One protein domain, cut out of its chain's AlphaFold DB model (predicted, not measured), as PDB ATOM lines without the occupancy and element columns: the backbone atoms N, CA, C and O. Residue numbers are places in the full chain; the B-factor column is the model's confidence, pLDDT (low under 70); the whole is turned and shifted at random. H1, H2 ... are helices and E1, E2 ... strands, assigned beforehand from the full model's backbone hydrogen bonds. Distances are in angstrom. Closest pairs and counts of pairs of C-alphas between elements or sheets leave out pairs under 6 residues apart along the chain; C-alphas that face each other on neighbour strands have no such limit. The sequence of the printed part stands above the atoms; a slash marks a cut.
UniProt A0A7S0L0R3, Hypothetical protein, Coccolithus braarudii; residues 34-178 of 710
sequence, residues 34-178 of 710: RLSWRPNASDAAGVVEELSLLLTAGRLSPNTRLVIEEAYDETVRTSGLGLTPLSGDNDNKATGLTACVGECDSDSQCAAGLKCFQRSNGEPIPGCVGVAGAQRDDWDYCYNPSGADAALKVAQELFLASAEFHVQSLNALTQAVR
ATOM      1  N   ARG A  34     -24.105  25.278  22.773       45.78
ATOM      2  CA  ARG A  34     -22.756  24.975  23.249       45.78
ATOM      3  C   ARG A  34     -21.925  24.538  22.055       45.78
ATOM      4  O   ARG A  34     -22.133  23.448  21.522       45.78
ATOM      5  N   LEU A  35     -20.959  25.361  21.658       54.72
ATOM      6  CA  LEU A  35     -19.807  24.831  20.940       54.72
ATOM      7  C   LEU A  35     -19.183  23.765  21.853       54.72
ATOM      8  O   LEU A  35     -18.884  24.039  23.012       54.72
ATOM      9  N   SER A  36     -19.015  22.538  21.357       67.12
ATOM     10  CA  SER A  36     -18.297  21.481  22.091       67.12
ATOM     11  C   SER A  36     -16.809  21.803  22.275       67.12
ATOM     12  O   SER A  36     -16.100  21.094  22.984       67.12
ATOM     13  N   TRP A  37     -16.346  22.862  21.616       79.94
ATOM     14  CA  TRP A  37     -15.011  23.412  21.715       79.94
ATOM     15  C   TRP A  37     -14.796  24.138  23.053       79.94
ATOM     16  O   TRP A  37     -15.667  24.861  23.540       79.94
ATOM     17  N   ARG A  38     -13.607  23.950  23.626       77.88
ATOM     18  CA  ARG A  38     -13.085  24.691  24.777       77.88
ATOM     19  C   ARG A  38     -11.729  25.283  24.383       77.88
ATOM     20  O   ARG A  38     -10.990  24.582  23.686       77.88
ATOM     21  N   PRO A  39     -11.414  26.521  24.801       81.94
ATOM     22  CA  PRO A  39     -10.092  27.086  24.570       81.94
ATOM     23  C   PRO A  39      -9.027  26.271  25.306       81.94
ATOM     24  O   PRO A  39      -9.290  25.751  26.394       81.94
ATOM     25  N   ASN A  40      -7.840  26.164  24.712       82.88
ATOM     26  CA  ASN A  40      -6.669  25.590  25.381       82.88
ATOM     27  C   ASN A  40      -5.926  26.647  26.213       82.88
ATOM     28  O   ASN A  40      -5.279  26.313  27.205       82.88
ATOM     29  N   ALA A  41      -6.018  27.916  25.816       80.19
ATOM     30  CA  ALA A  41      -5.543  29.057  26.581       80.19
ATOM     31  C   ALA A  41      -6.424  29.348  27.809       80.19
ATOM     32  O   ALA A  41      -7.626  29.078  27.807       80.19
ATOM     33  N   SER A  42      -5.830  29.961  28.839       70.44
ATOM     34  CA  SER A  42      -6.570  30.453  30.014       70.44
ATOM     35  C   SER A  42      -6.396  31.944  30.296       70.44
ATOM     36  O   SER A  42      -6.901  32.419  31.314       70.44
ATOM     37  N   ASP A  43      -5.677  32.664  29.439       75.44
ATOM     38  CA  ASP A  43      -5.633  34.121  29.443       75.44
ATOM     39  C   ASP A  43      -6.532  34.682  28.333       75.44
ATOM     40  O   ASP A  43      -6.868  33.989  27.367       75.44
ATOM     41  N   ALA A  44      -6.953  35.940  28.474       85.56
ATOM     42  CA  ALA A  44      -7.826  36.578  27.495       85.56
ATOM     43  C   ALA A  44      -7.214  36.560  26.088       85.56
ATOM     44  O   ALA A  44      -7.882  36.163  25.135       85.56
ATOM     45  N   ALA A  45      -5.933  36.918  25.965       90.06
ATOM     46  CA  ALA A  45      -5.243  37.005  24.681       90.06
ATOM     47  C   ALA A  45      -5.233  35.667  23.923       90.06
ATOM     48  O   ALA A  45      -5.564  35.623  22.736       90.06
ATOM     49  N   GLY A  46      -4.901  34.557  24.591       90.12
ATOM     50  CA  GLY A  46      -4.896  33.243  23.962       90.12
ATOM     51  C   GLY A  46      -6.305  32.755  23.620       90.12
ATOM     52  O   GLY A  46      -6.523  32.239  22.523       90.12
ATOM     53  N   VAL A  47      -7.286  32.975  24.504       89.81
ATOM     54  CA  VAL A  47      -8.687  32.599  24.242       89.81
ATOM     55  C   VAL A  47      -9.239  33.366  23.036       89.81
ATOM     56  O   VAL A  47      -9.872  32.771  22.160       89.81
ATOM     57  N   VAL A  48      -8.988  34.675  22.967       94.94
ATOM     58  CA  VAL A  48      -9.430  35.535  21.862       94.94
ATOM     59  C   VAL A  48      -8.696  35.200  20.566       94.94
ATOM     60  O   VAL A  48      -9.322  35.228  19.508       94.94
ATOM     61  N   GLU A  49      -7.421  34.812  20.608       95.62
ATOM     62  CA  GLU A  49      -6.697  34.341  19.421       95.62
ATOM     63  C   GLU A  49      -7.285  33.028  18.880       95.62
ATOM     64  O   GLU A  49      -7.558  32.925  17.680       95.62
ATOM     65  N   GLU A  50      -7.566  32.044  19.742       94.62
ATOM     66  CA  GLU A  50      -8.194  30.790  19.311       94.62
ATOM     67  C   GLU A  50      -9.597  31.022  18.723       94.62
ATOM     68  O   GLU A  50      -9.931  30.477  17.665       94.62
ATOM     69  N   LEU A  51     -10.409  31.876  19.361       93.94
ATOM     70  CA  LEU A  51     -11.716  32.280  18.832       93.94
ATOM     71  C   LEU A  51     -11.589  33.052  17.517       93.94
ATOM     72  O   LEU A  51     -12.367  32.820  16.595       93.94
ATOM     73  N   SER A  52     -10.601  33.938  17.398       94.56
ATOM     74  CA  SER A  52     -10.330  34.702  16.181       94.56
ATOM     75  C   SER A  52     -10.036  33.766  15.014       94.56
ATOM     76  O   SER A  52     -10.638  33.916  13.945       94.56
ATOM     77  N   LEU A  53      -9.188  32.755  15.217       93.44
ATOM     78  CA  LEU A  53      -8.912  31.716  14.223       93.44
ATOM     79  C   LEU A  53     -10.171  30.919  13.866       93.44
ATOM     80  O   LEU A  53     -10.438  30.702  12.685       93.44
ATOM     81  N   LEU A  54     -10.967  30.529  14.863       92.25
ATOM     82  CA  LEU A  54     -12.159  29.702  14.667       92.25
ATOM     83  C   LEU A  54     -13.304  30.441  13.957       92.25
ATOM     84  O   LEU A  54     -13.929  29.888  13.055       92.25
ATOM     85  N   LEU A  55     -13.603  31.667  14.385       92.00
ATOM     86  CA  LEU A  55     -14.813  32.404  14.005       92.00
ATOM     87  C   LEU A  55     -14.571  33.418  12.888       92.00
ATOM     88  O   LEU A  55     -15.496  33.749  12.153       92.00
ATOM     89  N   THR A  56     -13.338  33.904  12.742       91.94
ATOM     90  CA  THR A  56     -13.004  34.948  11.760       91.94
ATOM     91  C   THR A  56     -11.824  34.578  10.869       91.94
ATOM     92  O   THR A  56     -11.395  35.414  10.078       91.94
ATOM     93  N   ALA A  57     -11.291  33.353  10.962       92.62
ATOM     94  CA  ALA A  57     -10.066  32.928  10.276       92.62
ATOM     95  C   ALA A  57      -8.847  33.826  10.581       92.62
ATOM     96  O   ALA A  57      -8.019  34.081   9.708       92.62
ATOM     97  N   GLY A  58      -8.757  34.338  11.813       92.25
ATOM     98  CA  GLY A  58      -7.647  35.174  12.278       92.25
ATOM     99  C   GLY A  58      -7.727  36.640  11.843       92.25
ATOM    100  O   GLY A  58      -6.725  37.346  11.901       92.25
ATOM    101  N   ARG A  59      -8.886  37.109  11.361       91.44
ATOM    102  CA  ARG A  59      -9.030  38.430  10.715       91.44
ATOM    103  C   ARG A  59      -9.529  39.534  11.640       91.44
ATOM    104  O   ARG A  59      -9.826  40.625  11.158       91.44
ATOM    105  N   LEU A  60      -9.641  39.255  12.935       91.94
ATOM    106  CA  LEU A  60     -10.077  40.230  13.926       91.94
ATOM    107  C   LEU A  60      -9.158  41.461  13.920       91.94
ATOM    108  O   LEU A  60      -7.935  41.320  13.996       91.94
ATOM    109  N   SER A  61      -9.729  42.665  13.837       91.00
ATOM    110  CA  SER A  61      -8.919  43.882  13.897       91.00
ATOM    111  C   SER A  61      -8.282  44.058  15.286       91.00
ATOM    112  O   SER A  61      -8.855  43.613  16.286       91.00
ATOM    113  N   PRO A  62      -7.118  44.733  15.393       91.88
ATOM    114  CA  PRO A  62      -6.461  44.948  16.683       91.88
ATOM    115  C   PRO A  62      -7.341  45.665  17.717       91.88
ATOM    116  O   PRO A  62      -7.281  45.333  18.894       91.88
ATOM    117  N   ASN A  63      -8.182  46.614  17.292       90.81
ATOM    118  CA  ASN A  63      -9.102  47.314  18.195       90.81
ATOM    119  C   ASN A  63     -10.192  46.376  18.720       90.81
ATOM    120  O   ASN A  63     -10.383  46.277  19.926       90.81
ATOM    121  N   THR A  64     -10.877  45.658  17.822       93.56
ATOM    122  CA  THR A  64     -11.921  44.703  18.214       93.56
ATOM    123  C   THR A  64     -11.350  43.633  19.140       93.56
ATOM    124  O   THR A  64     -11.968  43.303  20.145       93.56
ATOM    125  N   ARG A  65     -10.138  43.141  18.852       95.44
ATOM    126  CA  ARG A  65      -9.412  42.208  19.720       95.44
ATOM    127  C   ARG A  65      -9.264  42.739  21.141       95.44
ATOM    128  O   ARG A  65      -9.684  42.057  22.066       95.44
ATOM    129  N   LEU A  66      -8.724  43.948  21.294       94.69
ATOM    130  CA  LEU A  66      -8.513  44.555  22.609       94.69
ATOM    131  C   LEU A  66      -9.823  44.718  23.384       94.69
ATOM    132  O   LEU A  66      -9.859  44.416  24.571       94.69
ATOM    133  N   VAL A  67     -10.909  45.130  22.719       95.50
ATOM    134  CA  VAL A  67     -12.221  45.267  23.375       95.50
ATOM    135  C   VAL A  67     -12.754  43.913  23.856       95.50
ATOM    136  O   VAL A  67     -13.299  43.825  24.954       95.50
ATOM    137  N   ILE A  68     -12.594  42.848  23.065       96.38
ATOM    138  CA  ILE A  68     -13.031  41.501  23.461       96.38
ATOM    139  C   ILE A  68     -12.165  40.957  24.605       96.38
ATOM    140  O   ILE A  68     -12.707  40.360  25.534       96.38
ATOM    141  N   GLU A  69     -10.847  41.171  24.563       95.00
ATOM    142  CA  GLU A  69      -9.928  40.795  25.647       95.00
ATOM    143  C   GLU A  69     -10.285  41.525  26.954       95.00
ATOM    144  O   GLU A  69     -10.421  40.886  27.995       95.00
ATOM    145  N   GLU A  70     -10.543  42.835  26.888       92.56
ATOM    146  CA  GLU A  70     -10.965  43.647  28.034       92.56
ATOM    147  C   GLU A  70     -12.305  43.172  28.610       92.56
ATOM    148  O   GLU A  70     -12.421  42.972  29.820       92.56
ATOM    149  N   ALA A  71     -13.305  42.921  27.760       91.31
ATOM    150  CA  ALA A  71     -14.603  42.403  28.188       91.31
ATOM    151  C   ALA A  71     -14.498  41.002  28.817       91.31
ATOM    152  O   ALA A  71     -15.208  40.691  29.780       91.31
ATOM    153  N   TYR A  72     -13.609  40.152  28.291       90.44
ATOM    154  CA  TYR A  72     -13.318  38.836  28.855       90.44
ATOM    155  C   TYR A  72     -12.730  38.971  30.264       90.44
ATOM    156  O   TYR A  72     -13.304  38.439  31.217       90.44
ATOM    157  N   ASP A  73     -11.641  39.728  30.414       86.25
ATOM    158  CA  ASP A  73     -10.966  39.943  31.698       86.25
ATOM    159  C   ASP A  73     -11.878  40.636  32.718       86.25
ATOM    160  O   ASP A  73     -11.911  40.271  33.898       86.25
ATOM    161  N   GLU A  74     -12.682  41.607  32.280       84.06
ATOM    162  CA  GLU A  74     -13.683  42.257  33.123       84.06
ATOM    163  C   GLU A  74     -14.742  41.266  33.617       84.06
ATOM    164  O   GLU A  74     -15.091  41.275  34.803       84.06
ATOM    165  N   THR A  75     -15.223  40.372  32.754       81.38
ATOM    166  CA  THR A  75     -16.202  39.352  33.145       81.38
ATOM    167  C   THR A  75     -15.597  38.352  34.125       81.38
ATOM    168  O   THR A  75     -16.220  38.036  35.138       81.38
ATOM    169  N   VAL A  76     -14.358  37.905  33.895       76.50
ATOM    170  CA  VAL A  76     -13.619  37.072  34.858       76.50
ATOM    171  C   VAL A  76     -13.528  37.787  36.212       76.50
ATOM    172  O   VAL A  76     -13.925  37.227  37.234       76.50
ATOM    173  N   ARG A  77     -13.103  39.057  36.230       72.31
ATOM    174  CA  ARG A  77     -12.966  39.880  37.446       72.31
ATOM    175  C   ARG A  77     -14.279  40.066  38.206       72.31
ATOM    176  O   ARG A  77     -14.295  39.959  39.431       72.31
ATOM    177  N   THR A  78     -15.370  40.353  37.503       70.38
ATOM    178  CA  THR A  78     -16.671  40.698  38.104       70.38
ATOM    179  C   THR A  78     -17.553  39.487  38.400       70.38
ATOM    180  O   THR A  78     -18.411  39.570  39.276       70.38
ATOM    181  N   SER A  79     -17.286  38.330  37.784       65.19
ATOM    182  CA  SER A  79     -17.921  37.038  38.109       65.19
ATOM    183  C   SER A  79     -17.534  36.475  39.486       65.19
ATOM    184  O   SER A  79     -17.941  35.373  39.864       65.19
ATOM    185  N   GLY A  80     -16.795  37.270  40.264       51.53
ATOM    186  CA  GLY A  80     -16.607  37.070  41.685       51.53
ATOM    187  C   GLY A  80     -15.359  36.290  42.045       51.53
ATOM    188  O   GLY A  80     -15.440  35.601  43.047       51.53
ATOM    189  N   LEU A  81     -14.273  36.380  41.260       49.88
ATOM    190  CA  LEU A  81     -12.860  36.121  41.613       49.88
ATOM    191  C   LEU A  81     -12.030  36.216  40.315       49.88
ATOM    192  O   LEU A  81     -12.111  35.317  39.483       49.88
ATOM    193  N   GLY A  82     -11.248  37.284  40.129       43.16
ATOM    194  CA  GLY A  82     -10.367  37.423  38.967       43.16
ATOM    195  C   GLY A  82      -8.966  37.897  39.317       43.16
ATOM    196  O   GLY A  82      -8.754  38.553  40.334       43.16
ATOM    197  N   LEU A  83      -8.033  37.556  38.423       51.97
ATOM    198  CA  LEU A  83      -6.624  37.963  38.405       51.97
ATOM    199  C   LEU A  83      -5.824  37.594  39.663       51.97
ATOM    200  O   LEU A  83      -4.775  38.183  39.922       51.97
ATOM    201  N   THR A  84      -6.295  36.626  40.446       59.09
ATOM    202  CA  THR A  84      -5.547  36.134  41.599       59.09
ATOM    203  C   THR A  84      -4.331  35.357  41.088       59.09
ATOM    204  O   THR A  84      -4.507  34.403  40.318       59.09
ATOM    205  N   PRO A  85      -3.104  35.743  41.484       68.75
ATOM    206  CA  PRO A  85      -1.928  34.931  41.238       68.75
ATOM    207  C   PRO A  85      -2.117  33.517  41.765       68.75
ATOM    208  O   PRO A  85      -2.732  33.330  42.818       68.75
ATOM    209  N   LEU A  86      -1.573  32.528  41.055       76.12
ATOM    210  CA  LEU A  86      -1.547  31.168  41.585       76.12
ATOM    211  C   LEU A  86      -0.833  31.163  42.938       76.12
ATOM    212  O   LEU A  86       0.272  31.687  43.075       76.12
ATOM    213  N   SER A  87      -1.489  30.584  43.935       78.81
ATOM    214  CA  SER A  87      -0.991  30.488  45.304       78.81
ATOM    215  C   SER A  87      -1.396  29.150  45.915       78.81
ATOM    216  O   SER A  87      -2.107  28.366  45.291       78.81
ATOM    217  N   GLY A  88      -0.922  28.859  47.117       78.12
ATOM    218  CA  GLY A  88      -1.191  27.590  47.783       78.12
ATOM    219  C   GLY A  88       0.059  27.029  48.433       78.12
ATOM    220  O   GLY A  88       1.178  27.296  47.991       78.12
ATOM    221  N   ASP A  89      -0.157  26.260  49.489       80.06
ATOM    222  CA  ASP A  89       0.874  25.484  50.161       80.06
ATOM    223  C   ASP A  89       0.748  24.013  49.738       80.06
ATOM    224  O   ASP A  89      -0.311  23.566  49.300       80.06
ATOM    225  N   ASN A  90       1.831  23.245  49.885       80.94
ATOM    226  CA  ASN A  90       1.860  21.810  49.579       80.94
ATOM    227  C   ASN A  90       1.111  21.005  50.660       80.94
ATOM    228  O   ASN A  90       1.743  20.352  51.501       80.94
ATOM    229  N   ASP A  91      -0.217  21.095  50.668       83.00
ATOM    230  CA  ASP A  91      -1.100  20.425  51.621       83.00
ATOM    231  C   ASP A  91      -2.306  19.778  50.926       83.00
ATOM    232  O   ASP A  91      -3.378  20.372  50.795       83.00
ATOM    233  N   ASN A  92      -2.156  18.495  50.593       77.44
ATOM    234  CA  ASN A  92      -3.200  17.645  50.014       77.44
ATOM    235  C   ASN A  92      -4.419  17.384  50.928       77.44
ATOM    236  O   ASN A  92      -5.311  16.604  50.590       77.44
ATOM    237  N   LYS A  93      -4.479  17.989  52.122       84.69
ATOM    238  CA  LYS A  93      -5.648  17.933  53.018       84.69
ATOM    239  C   LYS A  93      -6.365  19.270  53.153       84.69
ATOM    240  O   LYS A  93      -7.363  19.332  53.879       84.69
ATOM    241  N   ALA A  94      -5.890  20.323  52.491       84.88
ATOM    242  CA  ALA A  94      -6.527  21.629  52.546       84.88
ATOM    243  C   ALA A  94      -7.969  21.553  52.012       84.88
ATOM    244  O   ALA A  94      -8.246  20.893  51.014       84.88
ATOM    245  N   THR A  95      -8.907  22.214  52.696       90.38
ATOM    246  CA  THR A  95     -10.322  22.291  52.293       90.38
ATOM    247  C   THR A  95     -10.812  23.731  52.380       90.38
ATOM    248  O   THR A  95     -10.264  24.534  53.133       90.38
ATOM    249  N   GLY A  96     -11.845  24.072  51.607       88.19
ATOM    250  CA  GLY A  96     -12.327  25.450  51.503       88.19
ATOM    251  C   GLY A  96     -11.383  26.365  50.720       88.19
ATOM    252  O   GLY A  96     -11.415  27.579  50.914       88.19
ATOM    253  N   LEU A  97     -10.551  25.793  49.844       88.06
ATOM    254  CA  LEU A  97      -9.621  26.523  48.987       88.06
ATOM    255  C   LEU A  97     -10.381  27.518  48.100       88.06
ATOM    256  O   LEU A  97     -11.339  27.160  47.407       88.06
ATOM    257  N   THR A  98      -9.967  28.783  48.133       86.62
ATOM    258  CA  THR A  98     -10.518  29.832  47.268       86.62
ATOM    259  C   THR A  98      -9.984  29.696  45.841       86.62
ATOM    260  O   THR A  98      -9.046  28.942  45.591       86.62
ATOM    261  N   ALA A  99     -10.569  30.412  44.875       81.06
ATOM    262  CA  ALA A  99     -10.106  30.317  43.491       81.06
ATOM    263  C   ALA A  99      -8.632  30.739  43.357       81.06
ATOM    264  O   ALA A  99      -8.174  31.643  44.059       81.06
ATOM    265  N   CYS A 100      -7.920  30.088  42.437       80.06
ATOM    266  CA  CYS A 100      -6.487  30.228  42.178       80.06
ATOM    267  C   CYS A 100      -5.581  29.775  43.333       80.06
ATOM    268  O   CYS A 100      -4.397  30.118  43.354       80.06
ATOM    269  N   VAL A 101      -6.117  28.974  44.262       85.50
ATOM    270  CA  VAL A 101      -5.353  28.320  45.330       85.50
ATOM    271  C   VAL A 101      -5.295  26.808  45.076       85.50
ATOM    272  O   VAL A 101      -6.341  26.174  44.903       85.50
ATOM    273  N   GLY A 102      -4.085  26.254  45.001       84.25
ATOM    274  CA  GLY A 102      -3.803  24.809  44.975       84.25
ATOM    275  C   GLY A 102      -3.390  24.307  46.365       84.25
ATOM    276  O   GLY A 102      -3.321  25.096  47.306       84.25
ATOM    277  N   GLU A 103      -3.105  23.029  46.599       86.31
ATOM    278  CA  GLU A 103      -3.098  21.824  45.750       86.31
ATOM    279  C   GLU A 103      -4.411  21.038  45.975       86.31
ATOM    280  O   GLU A 103      -4.514  20.250  46.913       86.31
ATOM    281  N   CYS A 104      -5.469  21.296  45.195       89.50
ATOM    282  CA  CYS A 104      -6.721  20.536  45.361       89.50
ATOM    283  C   CYS A 104      -6.619  19.181  44.653       89.50
ATOM    284  O   CYS A 104      -6.206  19.144  43.519       89.50
ATOM    285  N   ASP A 105      -7.079  18.069  45.217       88.62
ATOM    286  CA  ASP A 105      -7.132  16.787  44.478       88.62
ATOM    287  C   ASP A 105      -8.544  16.485  43.941       88.62
ATOM    288  O   ASP A 105      -8.777  15.564  43.159       88.62
ATOM    289  N   SER A 106      -9.544  17.219  44.433       89.62
ATOM    290  CA  SER A 106     -10.953  17.012  44.117       89.62
ATOM    291  C   SER A 106     -11.777  18.276  44.343       89.62
ATOM    292  O   SER A 106     -11.430  19.130  45.162       89.62
ATOM    293  N   ASP A 107     -12.942  18.352  43.694       91.38
ATOM    294  CA  ASP A 107     -13.903  19.453  43.871       91.38
ATOM    295  C   ASP A 107     -14.274  19.696  45.349       91.38
ATOM    296  O   ASP A 107     -14.606  20.815  45.729       91.38
ATOM    297  N   SER A 108     -14.194  18.668  46.203       91.75
ATOM    298  CA  SER A 108     -14.561  18.756  47.625       91.75
ATOM    299  C   SER A 108     -13.602  19.594  48.480       91.75
ATOM    300  O   SER A 108     -13.982  20.050  49.559       91.75
ATOM    301  N   GLN A 109     -12.375  19.811  48.004       92.62
ATOM    302  CA  GLN A 109     -11.373  20.640  48.678       92.62
ATOM    303  C   GLN A 109     -11.555  22.128  48.360       92.62
ATOM    304  O   GLN A 109     -11.049  22.984  49.086       92.62
ATOM    305  N   CYS A 110     -12.334  22.454  47.330       91.06
ATOM    306  CA  CYS A 110     -12.614  23.825  46.945       91.06
ATOM    307  C   CYS A 110     -13.769  24.433  47.749       91.06
ATOM    308  O   CYS A 110     -14.673  23.745  48.227       91.06
ATOM    309  N   ALA A 111     -13.750  25.759  47.899       89.94
ATOM    310  CA  ALA A 111     -14.874  26.500  48.456       89.94
ATOM    311  C   ALA A 111     -16.146  26.295  47.608       89.94
ATOM    312  O   ALA A 111     -16.087  25.987  46.417       89.94
ATOM    313  N   ALA A 112     -17.318  26.469  48.225       86.00
ATOM    314  CA  ALA A 112     -18.601  26.219  47.572       86.00
ATOM    315  C   ALA A 112     -18.733  26.971  46.232       86.00
ATOM    316  O   ALA A 112     -18.513  28.178  46.163       86.00
ATOM    317  N   GLY A 113     -19.122  26.250  45.174       77.75
ATOM    318  CA  GLY A 113     -19.282  26.797  43.819       77.75
ATOM    319  C   GLY A 113     -18.018  26.760  42.950       77.75
ATOM    320  O   GLY A 113     -18.110  27.016  41.750       77.75
ATOM    321  N   LEU A 114     -16.867  26.397  43.520       85.69
ATOM    322  CA  LEU A 114     -15.618  26.193  42.791       85.69
ATOM    323  C   LEU A 114     -15.418  24.716  42.435       85.69
ATOM    324  O   LEU A 114     -16.041  23.825  43.017       85.69
ATOM    325  N   LYS A 115     -14.543  24.466  41.464       85.56
ATOM    326  CA  LYS A 115     -14.122  23.122  41.053       85.56
ATOM    327  C   LYS A 115     -12.616  23.009  41.059       85.56
ATOM    328  O   LYS A 115     -11.935  24.019  40.923       85.56
ATOM    329  N   CYS A 116     -12.120  21.789  41.173       89.00
ATOM    330  CA  CYS A 116     -10.704  21.513  41.089       89.00
ATOM    331  C   CYS A 116     -10.302  21.307  39.622       89.00
ATOM    332  O   CYS A 116     -10.787  20.392  38.951       89.00
ATOM    333  N   PHE A 117      -9.466  22.199  39.091       85.38
ATOM    334  CA  PHE A 117      -8.924  22.080  37.743       85.38
ATOM    335  C   PHE A 117      -7.723  21.142  37.772       85.38
ATOM    336  O   PHE A 117      -6.670  21.507  38.290       85.38
ATOM    337  N   GLN A 118      -7.925  19.949  37.220       85.56
ATOM    338  CA  GLN A 118      -6.921  18.897  37.155       85.56
ATOM    339  C   GLN A 118      -5.889  19.216  36.067       85.56
ATOM    340  O   GLN A 118      -6.256  19.433  34.907       85.56
ATOM    341  N   ARG A 119      -4.615  19.243  36.444       81.31
ATOM    342  CA  ARG A 119      -3.462  19.601  35.623       81.31
ATOM    343  C   ARG A 119      -2.423  18.497  35.669       81.31
ATOM    344  O   ARG A 119      -2.406  17.630  36.534       81.31
ATOM    345  N   SER A 120      -1.540  18.493  34.690       72.88
ATOM    346  CA  SER A 120      -0.410  17.564  34.649       72.88
ATOM    347  C   SER A 120       0.826  18.157  33.976       72.88
ATOM    348  O   SER A 120       1.909  17.597  34.115       72.88
ATOM    349  N   ASN A 121       0.690  19.258  33.231       68.75
ATOM    350  CA  ASN A 121       1.751  19.833  32.402       68.75
ATOM    351  C   ASN A 121       1.693  21.364  32.363       68.75
ATOM    352  O   ASN A 121       1.868  21.967  31.301       68.75
ATOM    353  N   GLY A 122       1.434  22.016  33.493       68.62
ATOM    354  CA  GLY A 122       1.452  23.474  33.504       68.62
ATOM    355  C   GLY A 122       0.185  24.117  32.924       68.62
ATOM    356  O   GLY A 122       0.217  25.311  32.630       68.62
ATOM    357  N   GLU A 123      -0.901  23.355  32.710       70.88
ATOM    358  CA  GLU A 123      -2.077  23.830  31.976       70.88
ATOM    359  C   GLU A 123      -2.671  25.079  32.643       70.88
ATOM    360  O   GLU A 123      -2.838  25.139  33.862       70.88
ATOM    361  N   PRO A 124      -2.988  26.117  31.871       66.44
ATOM    362  CA  PRO A 124      -3.321  27.404  32.448       66.44
ATOM    363  C   PRO A 124      -4.752  27.325  33.046       66.44
ATOM    364  O   PRO A 124      -5.627  26.638  32.516       66.44
ATOM    365  N   ILE A 125      -4.982  27.934  34.220       72.25
ATOM    366  CA  ILE A 125      -6.226  27.742  34.996       72.25
ATOM    367  C   ILE A 125      -7.232  28.836  34.651       72.25
ATOM    368  O   ILE A 125      -6.900  30.020  34.789       72.25
ATOM    369  N   PRO A 126      -8.473  28.485  34.268       67.38
ATOM    370  CA  PRO A 126      -9.464  29.481  33.890       67.38
ATOM    371  C   PRO A 126      -9.732  30.497  35.015       67.38
ATOM    372  O   PRO A 126     -10.180  30.131  36.102       67.38
ATOM    373  N   GLY A 127      -9.479  31.780  34.735       64.75
ATOM    374  CA  GLY A 127      -9.710  32.898  35.659       64.75
ATOM    375  C   GLY A 127      -8.528  33.295  36.560       64.75
ATOM    376  O   GLY A 127      -8.665  34.223  37.361       64.75
ATOM    377  N   CYS A 128      -7.371  32.641  36.418       71.12
ATOM    378  CA  CYS A 128      -6.159  32.898  37.203       71.12
ATOM    379  C   CYS A 128      -5.020  33.440  36.321       71.12
ATOM    380  O   CYS A 128      -4.922  33.080  35.150       71.12
ATOM    381  N   VAL A 129      -4.132  34.278  36.874       65.19
ATOM    382  CA  VAL A 129      -2.996  34.877  36.136       65.19
ATOM    383  C   VAL A 129      -1.664  34.598  36.816       65.19
ATOM    384  O   VAL A 129      -1.609  34.499  38.028       65.19
ATOM    385  N   GLY A 130      -0.569  34.553  36.056       57.38
ATOM    386  CA  GLY A 130       0.786  34.709  36.591       57.38
ATOM    387  C   GLY A 130       1.354  33.539  37.415       57.38
ATOM    388  O   GLY A 130       0.883  33.178  38.491       57.38
ATOM    389  N   VAL A 131       2.493  33.033  36.941       47.97
ATOM    390  CA  VAL A 131       3.440  32.146  37.641       47.97
ATOM    391  C   VAL A 131       4.264  32.908  38.692       47.97
ATOM    392  O   VAL A 131       5.490  32.970  38.626       47.97
ATOM    393  N   ALA A 132       3.606  33.489  39.693       41.94
ATOM    394  CA  ALA A 132       4.275  33.990  40.896       41.94
ATOM    395  C   ALA A 132       3.824  33.159  42.104       41.94
ATOM    396  O   ALA A 132       3.131  33.650  42.985       41.94
ATOM    397  N   GLY A 133       4.197  31.874  42.082       47.28
ATOM    398  CA  GLY A 133       3.758  30.879  43.063       47.28
ATOM    399  C   GLY A 133       3.490  29.480  42.507       47.28
ATOM    400  O   GLY A 133       3.226  28.584  43.298       47.28
ATOM    401  N   ALA A 134       3.610  29.248  41.190       46.69
ATOM    402  CA  ALA A 134       3.616  27.894  40.636       46.69
ATOM    403  C   ALA A 134       4.881  27.164  41.115       46.69
ATOM    404  O   ALA A 134       5.909  27.161  40.444       46.69
ATOM    405  N   GLN A 135       4.846  26.612  42.327       52.53
ATOM    406  CA  GLN A 135       5.958  25.825  42.844       52.53
ATOM    407  C   GLN A 135       6.122  24.531  42.037       52.53
ATOM    408  O   GLN A 135       7.218  23.969  42.057       52.53
ATOM    409  N   ARG A 136       5.075  24.078  41.319       64.81
ATOM    410  CA  ARG A 136       5.086  22.872  40.485       64.81
ATOM    411  C   ARG A 136       4.064  22.917  39.338       64.81
ATOM    412  O   ARG A 136       2.965  23.446  39.498       64.81
ATOM    413  N   ASP A 137       4.432  22.337  38.195       69.38
ATOM    414  CA  ASP A 137       3.598  22.256  36.983       69.38
ATOM    415  C   ASP A 137       2.484  21.193  37.071       69.38
ATOM    416  O   ASP A 137       1.578  21.190  36.234       69.38
ATOM    417  N   ASP A 138       2.537  20.327  38.087       73.19
ATOM    418  CA  ASP A 138       1.623  19.209  38.354       73.19
ATOM    419  C   ASP A 138       0.556  19.521  39.417       73.19
ATOM    420  O   ASP A 138      -0.208  18.636  39.783       73.19
ATOM    421  N   TRP A 139       0.499  20.756  39.923       83.94
ATOM    422  CA  TRP A 139      -0.517  21.151  40.893       83.94
ATOM    423  C   TRP A 139      -1.854  21.488  40.247       83.94
ATOM    424  O   TRP A 139      -1.938  22.217  39.253       83.94
ATOM    425  N   ASP A 140      -2.890  21.041  40.933       86.81
ATOM    426  CA  ASP A 140      -4.291  21.287  40.665       86.81
ATOM    427  C   ASP A 140      -4.802  22.462  41.506       86.81
ATOM    428  O   ASP A 140      -4.375  22.682  42.644       86.81
ATOM    429  N   TYR A 141      -5.734  23.238  40.956       86.56
ATOM    430  CA  TYR A 141      -6.173  24.484  41.588       86.56
ATOM    431  C   TYR A 141      -7.679  24.647  41.543       86.56
ATOM    432  O   TYR A 141      -8.341  24.333  40.550       86.56
ATOM    433  N   CYS A 142      -8.222  25.222  42.609       86.75
ATOM    434  CA  CYS A 142      -9.622  25.593  42.628       86.75
ATOM    435  C   CYS A 142      -9.867  26.757  41.665       86.75
ATOM    436  O   CYS A 142      -9.147  27.751  41.683       86.75
ATOM    437  N   TYR A 143     -10.895  26.662  40.832       79.06
ATOM    438  CA  TYR A 143     -11.289  27.717  39.900       79.06
ATOM    439  C   TYR A 143     -12.803  27.898  39.902       79.06
ATOM    440  O   TYR A 143     -13.551  27.016  40.332       79.06
ATOM    441  N   ASN A 144     -13.257  29.058  39.426       77.81
ATOM    442  CA  ASN A 144     -14.676  29.335  39.248       77.81
ATOM    443  C   ASN A 144     -15.089  28.977  37.809       77.81
ATOM    444  O   ASN A 144     -14.911  29.802  36.908       77.81
ATOM    445  N   PRO A 145     -15.671  27.786  37.560       70.94
ATOM    446  CA  PRO A 145     -16.101  27.408  36.215       70.94
ATOM    447  C   PRO A 145     -17.169  28.354  35.660       70.94
ATOM    448  O   PRO A 145     -17.223  28.573  34.455       70.94
ATOM    449  N   SER A 146     -17.979  28.960  36.531       68.81
ATOM    450  CA  SER A 146     -19.041  29.881  36.125       68.81
ATOM    451  C   SER A 146     -18.479  31.190  35.564       68.81
ATOM    452  O   SER A 146     -19.051  31.737  34.629       68.81
ATOM    453  N   GLY A 147     -17.352  31.672  36.102       72.62
ATOM    454  CA  GLY A 147     -16.701  32.903  35.648       72.62
ATOM    455  C   GLY A 147     -16.014  32.752  34.295       72.62
ATOM    456  O   GLY A 147     -16.226  33.564  33.396       72.62
ATOM    457  N   ALA A 148     -15.267  31.662  34.112       71.38
ATOM    458  CA  ALA A 148     -14.627  31.348  32.838       71.38
ATOM    459  C   ALA A 148     -15.644  31.044  31.725       71.38
ATOM    460  O   ALA A 148     -15.488  31.514  30.598       71.38
ATOM    461  N   ASP A 149     -16.713  30.302  32.037       77.12
ATOM    462  CA  ASP A 149     -17.792  30.040  31.082       77.12
ATOM    463  C   ASP A 149     -18.553  31.327  30.721       77.12
ATOM    464  O   ASP A 149     -18.911  31.521  29.557       77.12
ATOM    465  N   ALA A 150     -18.766  32.232  31.684       77.88
ATOM    466  CA  ALA A 150     -19.385  33.531  31.430       77.88
ATOM    467  C   ALA A 150     -18.501  34.438  30.562       77.88
ATOM    468  O   ALA A 150     -19.003  35.038  29.612       77.88
ATOM    469  N   ALA A 151     -17.198  34.507  30.843       84.50
ATOM    470  CA  ALA A 151     -16.248  35.297  30.059       84.50
ATOM    471  C   ALA A 151     -16.112  34.760  28.630       84.50
ATOM    472  O   ALA A 151     -16.152  35.525  27.666       84.50
ATOM    473  N   LEU A 152     -16.059  33.434  28.473       86.56
ATOM    474  CA  LEU A 152     -16.071  32.803  27.158       86.56
ATOM    475  C   LEU A 152     -17.351  33.133  26.382       86.56
ATOM    476  O   LEU A 152     -17.284  33.429  25.189       86.56
ATOM    477  N   LYS A 153     -18.509  33.120  27.053       85.38
ATOM    478  CA  LYS A 153     -19.784  33.511  26.446       85.38
ATOM    479  C   LYS A 153     -19.780  34.979  26.007       85.38
ATOM    480  O   LYS A 153     -20.180  35.251  24.881       85.38
ATOM    481  N   VAL A 154     -19.295  35.898  26.847       89.12
ATOM    482  CA  VAL A 154     -19.141  37.326  26.498       89.12
ATOM    483  C   VAL A 154     -18.269  37.487  25.262       89.12
ATOM    484  O   VAL A 154     -18.673  38.162  24.319       89.12
ATOM    485  N   ALA A 155     -17.110  36.824  25.227       93.25
ATOM    486  CA  ALA A 155     -16.228  36.894  24.071       93.25
ATOM    487  C   ALA A 155     -16.931  36.391  22.804       93.25
ATOM    488  O   ALA A 155     -16.922  37.078  21.787       93.25
ATOM    489  N   GLN A 156     -17.607  35.239  22.866       92.12
ATOM    490  CA  GLN A 156     -18.380  34.697  21.741       92.12
ATOM    491  C   GLN A 156     -19.480  35.658  21.265       92.12
ATOM    492  O   GLN A 156     -19.629  35.857  20.062       92.12
ATOM    493  N   GLU A 157     -20.228  36.275  22.181       91.81
ATOM    494  CA  GLU A 157     -21.268  37.254  21.846       91.81
ATOM    495  C   GLU A 157     -20.684  38.495  21.159       91.81
ATOM    496  O   GLU A 157     -21.239  38.955  20.164       91.81
ATOM    497  N   LEU A 158     -19.535  38.998  21.622       95.31
ATOM    498  CA  LEU A 158     -18.857  40.128  20.985       95.31
ATOM    499  C   LEU A 158     -18.241  39.756  19.631       95.31
ATOM    500  O   LEU A 158     -18.294  40.555  18.702       95.31
ATOM    501  N   PHE A 159     -17.744  38.528  19.455       94.69
ATOM    502  CA  PHE A 159     -17.369  38.033  18.127       94.69
ATOM    503  C   PHE A 159     -18.566  38.052  17.175       94.69
ATOM    504  O   PHE A 159     -18.443  38.570  16.067       94.69
ATOM    505  N   LEU A 160     -19.730  37.561  17.609       92.12
ATOM    506  CA  LEU A 160     -20.960  37.604  16.811       92.12
ATOM    507  C   LEU A 160     -21.446  39.033  16.538       92.12
ATOM    508  O   LEU A 160     -22.117  39.249  15.536       92.12
ATOM    509  N   ALA A 161     -21.117  39.999  17.394       92.88
ATOM    510  CA  ALA A 161     -21.422  41.408  17.167       92.88
ATOM    511  C   ALA A 161     -20.384  42.119  16.276       92.88
ATOM    512  O   ALA A 161     -20.673  43.196  15.763       92.88
ATOM    513  N   SER A 162     -19.197  41.543  16.062       93.50
ATOM    514  CA  SER A 162     -18.109  42.163  15.293       93.50
ATOM    515  C   SER A 162     -18.353  42.152  13.784       93.50
ATOM    516  O   SER A 162     -18.850  41.171  13.230       93.50
ATOM    517  N   ALA A 163     -17.921  43.203  13.080       93.56
ATOM    518  CA  ALA A 163     -17.993  43.239  11.620       93.56
ATOM    519  C   ALA A 163     -17.194  42.091  10.981       93.56
ATOM    520  O   ALA A 163     -17.631  41.498   9.998       93.56
ATOM    521  N   GLU A 164     -16.048  41.733  11.563       92.69
ATOM    522  CA  GLU A 164     -15.115  40.704  11.092       92.69
ATOM    523  C   GLU A 164     -15.715  39.292  11.039       92.69
ATOM    524  O   GLU A 164     -15.247  38.453  10.262       92.69
ATOM    525  N   PHE A 165     -16.752  39.035  11.840       93.50
ATOM    526  CA  PHE A 165     -17.531  37.802  11.772       93.50
ATOM    527  C   PHE A 165     -18.474  37.782  10.561       93.50
ATOM    528  O   PHE A 165     -18.603  36.760   9.888       93.50
ATOM    529  N   HIS A 166     -19.099  38.919  10.243       92.69
ATOM    530  CA  HIS A 166     -20.111  39.018   9.183       92.69
ATOM    531  C   HIS A 166     -19.536  39.301   7.799       92.69
ATOM    532  O   HIS A 166     -20.188  39.017   6.792       92.69
ATOM    533  N   VAL A 167     -18.315  39.835   7.715       89.12
ATOM    534  CA  VAL A 167     -17.697  40.199   6.435       89.12
ATOM    535  C   VAL A 167     -16.511  39.311   6.085       89.12
ATOM    536  O   VAL A 167     -15.698  38.904   6.915       89.12
ATOM    537  N   GLN A 168     -16.376  39.011   4.793       83.06
ATOM    538  CA  GLN A 168     -15.249  38.232   4.283       83.06
ATOM    539  C   GLN A 168     -14.016  39.088   3.924       83.06
ATOM    540  O   GLN A 168     -12.994  38.551   3.501       83.06
ATOM    541  N   SER A 169     -14.081  40.404   4.097       81.56
ATOM    542  CA  SER A 169     -12.947  41.313   3.910       81.56
ATOM    543  C   SER A 169     -12.148  41.487   5.201       81.56
ATOM    544  O   SER A 169     -12.707  41.383   6.288       81.56
ATOM    545  N   LEU A 170     -10.869  41.859   5.092       84.50
ATOM    546  CA  LEU A 170     -10.158  42.456   6.226       84.50
ATOM    547  C   LEU A 170     -10.853  43.762   6.637       84.50
ATOM    548  O   LEU A 170     -11.204  44.575   5.778       84.50
ATOM    549  N   ASN A 171     -11.037  43.956   7.940       85.38
ATOM    550  CA  ASN A 171     -11.628  45.163   8.504       85.38
ATOM    551  C   ASN A 171     -10.529  46.063   9.086       85.38
ATOM    552  O   ASN A 171     -10.181  45.971  10.260       85.38
ATOM    553  N   ALA A 172      -9.923  46.900   8.245       86.69
ATOM    554  CA  ALA A 172      -8.937  47.871   8.706       86.69
ATOM    555  C   ALA A 172      -9.657  49.128   9.208       86.69
ATOM    556  O   ALA A 172     -10.164  49.910   8.406       86.69
ATOM    557  N   LEU A 173      -9.707  49.317  10.525       86.88
ATOM    558  CA  LEU A 173     -10.308  50.507  11.122       86.88
ATOM    559  C   LEU A 173      -9.421  51.737  10.901       86.88
ATOM    560  O   LEU A 173      -8.194  51.686  11.020       86.88
ATOM    561  N   THR A 174     -10.056  52.853  10.573       86.25
ATOM    562  CA  THR A 174      -9.415  54.157  10.401       86.25
ATOM    563  C   THR A 174      -9.410  54.934  11.720       86.25
ATOM    564  O   THR A 174     -10.072  54.568  12.685       86.25
ATOM    565  N   GLN A 175      -8.697  56.061  11.769       84.69
ATOM    566  CA  GLN A 175      -8.759  56.962  12.928       84.69
ATOM    567  C   GLN A 175     -10.047  57.798  12.975       84.69
ATOM    568  O   GLN A 175     -10.318  58.439  13.989       84.69
ATOM    569  N   ALA A 176     -10.840  57.812  11.898       86.62
ATOM    570  CA  ALA A 176     -12.086  58.561  11.869       86.62
ATOM    571  C   ALA A 176     -13.089  57.921  12.835       86.62
ATOM    572  O   ALA A 176     -13.387  56.730  12.743       86.62
ATOM    573  N   VAL A 177     -13.586  58.720  13.774       86.31
ATOM    574  CA  VAL A 177     -14.638  58.318  14.709       86.31
ATOM    575  C   VAL A 177     -15.983  58.540  14.029       86.31
ATOM    576  O   VAL A 177     -16.249  59.639  13.531       86.31
ATOM    577  N   ARG A 178     -16.820  57.500  13.997       84.62
ATOM    578  CA  ARG A 178     -18.197  57.603  13.520       84.62
ATOM    579  C   ARG A 178     -18.983  58.476  14.490       84.62
ATOM    580  O   ARG A 178     -18.828  58.362  15.706       84.62
TER     581      ARG A 178
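This is residues 34 to 178 of the 710 residues of the protein "Hypothetical protein" of Coccolithus braarudii (UniProt A0A7S0L0R3). The model is an elongated body with three helices, H1, H2 and H3, packed together in its helical half, and a loop-rich head, residues 79 to 143, which holds the small strand hairpin E1 and E2, at one end. H2 and H3 run side by side in opposite ways, H1 packs on both at a slant, and the short H4 and then E3 lie at the end away from the head. The printed part has 145 residues with four named helices and three named strands, in the order H1, H2, E1, E2, H3, H4, E3; E1 and E2 make an antiparallel sheet of two strands. The class is mostly helix, though under half of the residues, 62, are in named elements. It is only just compact, close to loose, with a radius of gyration of the C-alphas of 17.1 A and spans of 56 by 30 by 27 A.

H1, residues 44 to 56, begins with C-alpha 44 at (-7.826, 36.578, 27.495) and is 16.6 A long. H2, residues 62 to 78, is 24.1 A long. E1 is residues 115 to 117 and E2 residues 141 to 143. H3, residues 145 to 161, is 24.2 A long, with C-alpha 145 at (-16.101, 27.408, 36.215). H4 is residues 163 to 166. E3, residues 173 to 177, is 9.6 A long and ends with C-alpha 177 at (-14.638, 58.318, 14.709).

H2 and H3 touch at a shallow tilt of 28 degrees, opposite ways; their closest C-alphas, of Tyr 72 and Ala 151, are 4.7 A apart. H1 touches H2 with residues 44 to 48 alone, at a steep tilt of 53 degrees, opposite ways; the closest C-alphas are those of Ala 44 and Glu 69, 5.1 A. H3 touches H1 with residues 152 to 159 alone, at a steep tilt of 43 degrees, the same way; the closest C-alphas are those of Val 48 and Ala 155, 7.3 A. H1 and H4 only just touch, with 3 pairs of C-alphas within 8 A, the closest those of Thr 56 and Phe 165, 5.4 A. The hairpin E1 and E2 has N 117 and O 141 at 2.8 A and N 143 and O 115 at 2.8 A, within hydrogen-bond range. E3 pairs with no named strand and is apart from H1 and H3. In H1, H2 and H3 every O i to N i+4 pair is within hydrogen-bond range; H4 is too short for such a pair.

The C-alphas farthest apart, of Lys 93 and Ala 176, are 58.2 A apart. The printed part has no cut. The links H2 to E1, 36 residues, and E1 to E2, 23 residues, are long; residues 84 to 85 pair with residues 128 to 129, parallel. The mean pLDDT of the printed part is 81.2, and 25 residues are under 70, among them residues 79 to 85 and 129 to 137.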